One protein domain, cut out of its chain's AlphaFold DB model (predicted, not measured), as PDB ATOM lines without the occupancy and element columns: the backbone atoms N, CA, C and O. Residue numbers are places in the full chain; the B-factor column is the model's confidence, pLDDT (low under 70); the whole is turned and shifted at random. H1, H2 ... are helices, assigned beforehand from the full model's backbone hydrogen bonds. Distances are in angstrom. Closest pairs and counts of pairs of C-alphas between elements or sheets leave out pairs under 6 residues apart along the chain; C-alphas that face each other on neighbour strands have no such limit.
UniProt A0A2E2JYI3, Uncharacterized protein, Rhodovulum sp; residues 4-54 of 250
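AT A GLANCE: This is residues 4 to 54 of the 250 residues of an uncharacterized protein of Rhodovulum sp (UniProt A0A2E2JYI3). Two helices, H2 and H3, run side by side in opposite ways as a loose pair, with the last printed residues folding back beside the stretch that leads into H2. The small helix H1 is set off at one end of the long axis, joined to H2 by a long loop from which residues 10 to 15 stick out. The printed part has 51 residues, with three named helices in the order H1, H2, H3 and no named strand; the class is all helix, but under half of the residues, 25 of 51, are in named elements. It is loose, with a radius of gyration of the C-alphas of 12.5 A, and elongated, with spans of 36 by 21 by 19 A.

HOW THE PARTS SIT: H2, residues 22 to 32, is the longest helix and touches no helix. It is near H3, residues 39 to 46, with 8.1 A between their closest C-alphas. H1, residues 4 to 9, is apart from both H2 and H3. Residues 19 to 20 pair with residues 52 to 53, parallel. Every O i to N i+4 pair is within hydrogen-bond range in H2 and H3, and 1 of 2 in H1.

IN THESE COORDINATES: H2 runs 15.4 A from C-alpha 22 at (38.809, -27.720, 39.492) to C-alpha 32. H3 spans 10.4 A and ends with C-alpha 46 at (41.037, -38.986, 29.152). H1 spans 9.1 A and begins with C-alpha 4 at (30.719, -42.796, 44.787).

THE WHOLE: The two C-alphas farthest apart, those of Gly 13 and Asp 35, are 36.3 A apart. The printed part has no cut. The link from H1 to H2 is long, with 12 residues, and residues 10 to 15 within it stand free; the link from H2 to H3 is short, with 6. The mean pLDDT of the printed part is 72.4, and residues 4 to 19 and 33 to 35 are under 70.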
ATOM      1  N   GLU A   4      32.010 -43.474  44.633       52.59
ATOM      2  CA  GLU A   4      30.719 -42.796  44.787       52.59
ATOM      3  C   GLU A   4      30.444 -41.785  43.659       52.59
ATOM      4  O   GLU A   4      29.371 -41.831  43.060       52.59
ATOM      5  N   ALA A   5      31.430 -40.967  43.261       54.09
ATOM      6  CA  ALA A   5      31.268 -39.993  42.168       54.09
ATOM      7  C   ALA A   5      31.016 -40.671  40.804       54.09
ATOM      8  O   ALA A   5      30.336 -40.137  39.930       54.09
ATOM      9  N   ARG A   6      31.524 -41.899  40.628       55.56
ATOM     10  CA  ARG A   6      31.307 -42.716  39.421       55.56
ATOM     11  C   ARG A   6      29.925 -43.369  39.380       55.56
ATOM     12  O   ARG A   6      29.422 -43.649  38.291       55.56
ATOM     13  N   GLN A   7      29.323 -43.652  40.537       55.59
ATOM     14  CA  GLN A   7      27.971 -44.210  40.621       55.59
ATOM     15  C   GLN A   7      26.893 -43.155  40.365       55.59
ATOM     16  O   GLN A   7      25.893 -43.476  39.722       55.59
ATOM     17  N   GLU A   8      27.116 -41.910  40.786       52.16
ATOM     18  CA  GLU A   8      26.175 -40.802  40.578       52.16
ATOM     19  C   GLU A   8      25.965 -40.492  39.081       52.16
ATOM     20  O   GLU A   8      24.830 -40.346  38.625       52.16
ATOM     21  N   PHE A   9      27.035 -40.540  38.278       50.81
ATOM     22  CA  PHE A   9      26.972 -40.305  36.827       50.81
ATOM     23  C   PHE A   9      26.192 -41.389  36.060       50.81
ATOM     24  O   PHE A   9      25.505 -41.100  35.084       50.81
ATOM     25  N   ARG A  10      26.223 -42.652  36.514       51.88
ATOM     26  CA  ARG A  10      25.491 -43.749  35.845       51.88
ATOM     27  C   ARG A  10      23.972 -43.693  36.054       51.88
ATOM     28  O   ARG A  10      23.255 -44.423  35.371       51.88
ATOM     29  N   GLY A  11      23.485 -42.865  36.982       48.00
ATOM     30  CA  GLY A  11      22.058 -42.684  37.268       48.00
ATOM     31  C   GLY A  11      21.420 -41.452  36.614       48.00
ATOM     32  O   GLY A  11      20.193 -41.382  36.535       48.00
ATOM     33  N   ALA A  12      22.216 -40.496  36.131       45.16
ATOM     34  CA  ALA A  12      21.727 -39.231  35.592       45.16
ATOM     35  C   ALA A  12      21.474 -39.334  34.080       45.16
ATOM     36  O   ALA A  12      22.298 -38.973  33.246       45.16
ATOM     37  N   GLY A  13      20.298 -39.843  33.717       45.22
ATOM     38  CA  GLY A  13      19.763 -39.631  32.378       45.22
ATOM     39  C   GLY A  13      19.429 -38.150  32.150       45.22
ATOM     40  O   GLY A  13      18.741 -37.543  32.964       45.22
ATOM     41  N   GLN A  14      19.850 -37.627  30.994       46.03
ATOM     42  CA  GLN A  14      19.319 -36.426  30.327       46.03
ATOM     43  C   GLN A  14      19.631 -35.042  30.926       46.03
ATOM     44  O   GLN A  14      18.748 -34.195  30.981       46.03
ATOM     45  N   ASN A  15      20.896 -34.764  31.238       43.12
ATOM     46  CA  ASN A  15      21.485 -33.439  30.998       43.12
ATOM     47  C   ASN A  15      22.961 -33.649  30.638       43.12
ATOM     48  O   ASN A  15      23.732 -34.108  31.476       43.12
ATOM     49  N   ASP A  16      23.331 -33.359  29.389       50.09
ATOM     50  CA  ASP A  16      24.691 -33.471  28.828       50.09
ATOM     51  C   ASP A  16      25.650 -32.392  29.388       50.09
ATOM     52  O   ASP A  16      26.461 -31.812  28.665       50.09
ATOM     53  N   ASP A  17      25.558 -32.087  30.679       58.31
ATOM     54  CA  ASP A  17      26.439 -31.132  31.338       58.31
ATOM     55  C   ASP A  17      27.618 -31.903  31.932       58.31
ATOM     56  O   ASP A  17      27.531 -32.503  33.003       58.31
ATOM     57  N   LEU A  18      28.740 -31.912  31.207       62.12
ATOM     58  CA  LEU A  18      30.015 -32.381  31.749       62.12
ATOM     59  C   LEU A  18      30.310 -31.651  33.070       62.12
ATOM     60  O   LEU A  18      30.165 -30.427  33.161       62.12
ATOM     61  N   ILE A  19      30.762 -32.393  34.079       69.31
ATOM     62  CA  ILE A  19      31.020 -31.849  35.415       69.31
ATOM     63  C   ILE A  19      32.336 -31.066  35.383       69.31
ATOM     64  O   ILE A  19      33.377 -31.621  35.023       69.31
ATOM     65  N   TYR A  20      32.304 -29.783  35.752       71.25
ATOM     66  CA  TYR A  20      33.527 -29.020  36.004       71.25
ATOM     67  C   TYR A  20      34.088 -29.394  37.378       71.25
ATOM     68  O   TYR A  20      33.406 -29.234  38.390       71.25
ATOM     69  N   ASP A  21      35.324 -29.889  37.399       76.81
ATOM     70  CA  ASP A  21      36.057 -30.241  38.613       76.81
ATOM     71  C   ASP A  21      37.433 -29.558  38.578       76.81
ATOM     72  O   ASP A  21      38.337 -29.957  37.836       76.81
ATOM     73  N   GLU A  22      37.576 -28.504  39.384       75.31
ATOM     74  CA  GLU A  22      38.809 -27.720  39.492       75.31
ATOM     75  C   GLU A  22      39.980 -28.572  40.013       75.31
ATOM     76  O   GLU A  22      41.116 -28.388  39.576       75.31
ATOM     77  N   GLU A  23      39.741 -29.553  40.892       81.94
ATOM     78  CA  GLU A  23      40.804 -30.440  41.379       81.94
ATOM     79  C   GLU A  23      41.315 -31.356  40.266       81.94
ATOM     80  O   GLU A  23      42.521 -31.611  40.176       81.94
ATOM     81  N   LEU A  24      40.416 -31.828  39.400       80.44
ATOM     82  CA  LEU A  24      40.765 -32.655  38.248       80.44
ATOM     83  C   LEU A  24      41.552 -31.854  37.204       80.44
ATOM     84  O   LEU A  24      42.567 -32.338  36.699       80.44
ATOM     85  N   GLU A  25      41.141 -30.618  36.930       77.62
ATOM     86  CA  GLU A  25      41.874 -29.702  36.057       77.62
ATOM     87  C   GLU A  25      43.277 -29.388  36.618       77.62
ATOM     88  O   GLU A  25      44.285 -29.516  35.917       77.62
ATOM     89  N   GLN A  26      43.386 -29.071  37.913       81.19
ATOM     90  CA  GLN A  26      44.680 -28.853  38.569       81.19
ATOM     91  C   GLN A  26      45.545 -30.119  38.572       81.19
ATOM     92  O   GLN A  26      46.766 -30.047  38.413       81.19
ATOM     93  N   ALA A  27      44.940 -31.299  38.724       83.69
ATOM     94  CA  ALA A  27      45.646 -32.570  38.644       83.69
ATOM     95  C   ALA A  27      46.169 -32.847  37.226       83.69
ATOM     96  O   ALA A  27      47.295 -33.341  37.102       83.69
ATOM     97  N   TYR A  28      45.416 -32.483  36.182       81.88
ATOM     98  CA  TYR A  28      45.875 -32.526  34.791       81.88
ATOM     99  C   TYR A  28      47.118 -31.644  34.612       81.88
ATOM    100  O   TYR A  28      48.180 -32.143  34.234       81.88
ATOM    101  N   PHE A  29      47.054 -30.366  35.004       80.06
ATOM    102  CA  PHE A  29      48.198 -29.456  34.870       80.06
ATOM    103  C   PHE A  29      49.395 -29.840  35.728       80.06
ATOM    104  O   PHE A  29      50.536 -29.732  35.288       80.06
ATOM    105  N   LYS A  30      49.169 -30.333  36.946       82.31
ATOM    106  CA  LYS A  30      50.247 -30.800  37.823       82.31
ATOM    107  C   LYS A  30      50.936 -32.041  37.264       82.31
ATOM    108  O   LYS A  30      52.149 -32.187  37.431       82.31
ATOM    109  N   ARG A  31      50.170 -32.945  36.647       79.25
ATOM    110  CA  ARG A  31      50.686 -34.175  36.044       79.25
ATOM    111  C   ARG A  31      51.513 -33.873  34.802       79.25
ATOM    112  O   ARG A  31      52.608 -34.412  34.687       79.25
ATOM    113  N   PHE A  32      51.007 -33.002  33.937       79.06
ATOM    114  CA  PHE A  32      51.634 -32.689  32.656       79.06
ATOM    115  C   PHE A  32      52.544 -31.455  32.703       79.06
ATOM    116  O   PHE A  32      53.205 -31.158  31.729       79.06
ATOM    117  N   ARG A  33      52.672 -30.778  33.855       63.59
ATOM    118  CA  ARG A  33      53.705 -29.769  34.179       63.59
ATOM    119  C   ARG A  33      53.959 -28.691  33.114       63.59
ATOM    120  O   ARG A  33      55.092 -28.254  32.960       63.59
ATOM    121  N   MET A  34      52.923 -28.205  32.441       62.38
ATOM    122  CA  MET A  34      53.070 -27.263  31.316       62.38
ATOM    123  C   MET A  34      53.823 -27.837  30.094       62.38
ATOM    124  O   MET A  34      54.132 -27.085  29.179       62.38
ATOM    125  N   ASP A  35      54.055 -29.145  30.025       67.19
ATOM    126  CA  ASP A  35      54.515 -29.860  28.835       67.19
ATOM    127  C   ASP A  35      53.319 -30.568  28.168       67.19
ATOM    128  O   ASP A  35      52.332 -30.915  28.827       67.19
ATOM    129  N   GLU A  36      53.366 -30.755  26.846       71.06
ATOM    130  CA  GLU A  36      52.329 -31.517  26.141       71.06
ATOM    131  C   GLU A  36      52.454 -33.014  26.487       71.06
ATOM    132  O   GLU A  36      53.545 -33.574  26.350       71.06
ATOM    133  N   PRO A  37      51.371 -33.684  26.932       82.31
ATOM    134  CA  PRO A  37      51.403 -35.121  27.164       82.31
ATOM    135  C   PRO A  37      51.682 -35.883  25.869       82.31
ATOM    136  O   PRO A  37      51.130 -35.563  24.815       82.31
ATOM    137  N   GLU A  38      52.440 -36.974  25.972       86.69
ATOM    138  CA  GLU A  38      52.481 -37.972  24.904       86.69
ATOM    139  C   GLU A  38      51.077 -38.557  24.676       86.69
ATOM    140  O   GLU A  38      50.258 -38.648  25.599       86.69
ATOM    141  N   ILE A  39      50.792 -39.003  23.446       87.81
ATOM    142  CA  ILE A  39      49.447 -39.462  23.048       87.81
ATOM    143  C   ILE A  39      48.917 -40.544  23.999       87.81
ATOM    144  O   ILE A  39      47.768 -40.476  24.435       87.81
ATOM    145  N   GLU A  40      49.742 -41.531  24.356       91.81
ATOM    146  CA  GLU A  40      49.336 -42.606  25.269       91.81
ATOM    147  C   GLU A  40      48.993 -42.083  26.669       91.81
ATOM    148  O   GLU A  40      48.057 -42.568  27.306       91.81
ATOM    149  N   GLU A  41      49.720 -41.087  27.169       88.94
ATOM    150  CA  GLU A  41      49.464 -40.507  28.485       88.94
ATOM    151  C   GLU A  41      48.174 -39.691  28.499       88.94
ATOM    152  O   GLU A  41      47.390 -39.804  29.448       88.94
ATOM    153  N   PHE A  42      47.936 -38.923  27.432       88.81
ATOM    154  CA  PHE A  42      46.687 -38.200  27.229       88.81
ATOM    155  C   PHE A  42      45.496 -39.160  27.173       88.81
ATOM    156  O   PHE A  42      44.530 -38.970  27.909       88.81
ATOM    157  N   LEU A  43      45.578 -40.228  26.374       90.44
ATOM    158  CA  LEU A  43      44.496 -41.210  26.253       90.44
ATOM    159  C   LEU A  43      44.196 -41.880  27.599       90.44
ATOM    160  O   LEU A  43      43.046 -41.878  28.042       90.44
ATOM    161  N   ASN A  44      45.234 -42.342  28.303       90.94
ATOM    162  CA  ASN A  44      45.114 -42.942  29.635       90.94
ATOM    163  C   ASN A  44      44.517 -41.992  30.686       90.94
ATOM    164  O   ASN A  44      43.921 -42.451  31.665       90.94
ATOM    165  N   TRP A  45      44.738 -40.682  30.549       88.44
ATOM    166  CA  TRP A  45      44.088 -39.673  31.383       88.44
ATOM    167  C   TRP A  45      42.624 -39.491  30.985       88.44
ATOM    168  O   TRP A  45      41.749 -39.579  31.843       88.44
ATOM    169  N   SER A  46      42.365 -39.282  29.692       88.81
ATOM    170  CA  SER A  46      41.037 -38.986  29.152       88.81
ATOM    171  C   SER A  46      40.012 -40.078  29.465       88.81
ATOM    172  O   SER A  46      38.898 -39.755  29.857       88.81
ATOM    173  N   GLU A  47      40.410 -41.353  29.417       90.56
ATOM    174  CA  GLU A  47      39.553 -42.490  29.779       90.56
ATOM    175  C   GLU A  47      39.164 -42.465  31.267       90.56
ATOM    176  O   GLU A  47      38.058 -42.834  31.654       90.56
ATOM    177  N   LYS A  48      40.063 -41.996  32.138       88.31
ATOM    178  CA  LYS A  48      39.801 -41.904  33.584       88.31
ATOM    179  C   LYS A  48      38.976 -40.680  33.954       88.31
ATOM    180  O   LYS A  48      38.301 -40.722  34.981       88.31
ATOM    181  N   ALA A  49      39.079 -39.625  33.151       86.56
ATOM    182  CA  ALA A  49      38.386 -38.353  33.301       86.56
ATOM    183  C   ALA A  49      37.120 -38.259  32.424       86.56
ATOM    184  O   ALA A  49      36.581 -37.170  32.239       86.56
ATOM    185  N   GLU A  50      36.642 -39.377  31.870       86.19
ATOM    186  CA  GLU A  50      35.411 -39.415  31.081       86.19
ATOM    187  C   GLU A  50      34.222 -38.886  31.906       86.19
ATOM    188  O   GLU A  50      34.039 -39.264  33.065       86.19
ATOM    189  N   GLY A  51      33.432 -37.983  31.316       81.94
ATOM    190  CA  GLY A  51      32.321 -37.294  31.989       81.94
ATOM    191  C   GLY A  51      32.696 -35.985  32.701       81.94
ATOM    192  O   GLY A  51      31.801 -35.249  33.120       81.94
ATOM    193  N   PHE A  52      33.987 -35.650  32.786       81.88
ATOM    194  CA  PHE A  52      34.476 -34.406  33.388       81.88
ATOM    195  C   PHE A  52      34.982 -33.419  32.334       81.88
ATOM    196  O   PHE A  52      35.544 -33.810  31.308       81.88
ATOM    197  N   LYS A  53      34.823 -32.122  32.609       78.94
ATOM    198  CA  LYS A  53      35.472 -31.052  31.845       78.94
ATOM    199  C   LYS A  53      36.901 -30.865  32.336       78.94
ATOM    200  O   LYS A  53      37.145 -30.784  33.535       78.94
ATOM    201  N   TYR A  54      37.835 -30.731  31.406       80.06
ATOM    202  CA  TYR A  54      39.195 -30.276  31.671       80.06
ATOM    203  C   TYR A  54      39.730 -29.575  30.426       80.06
ATOM    204  O   TYR A  54      39.290 -29.873  29.317       80.06
TER     205      TYR A  54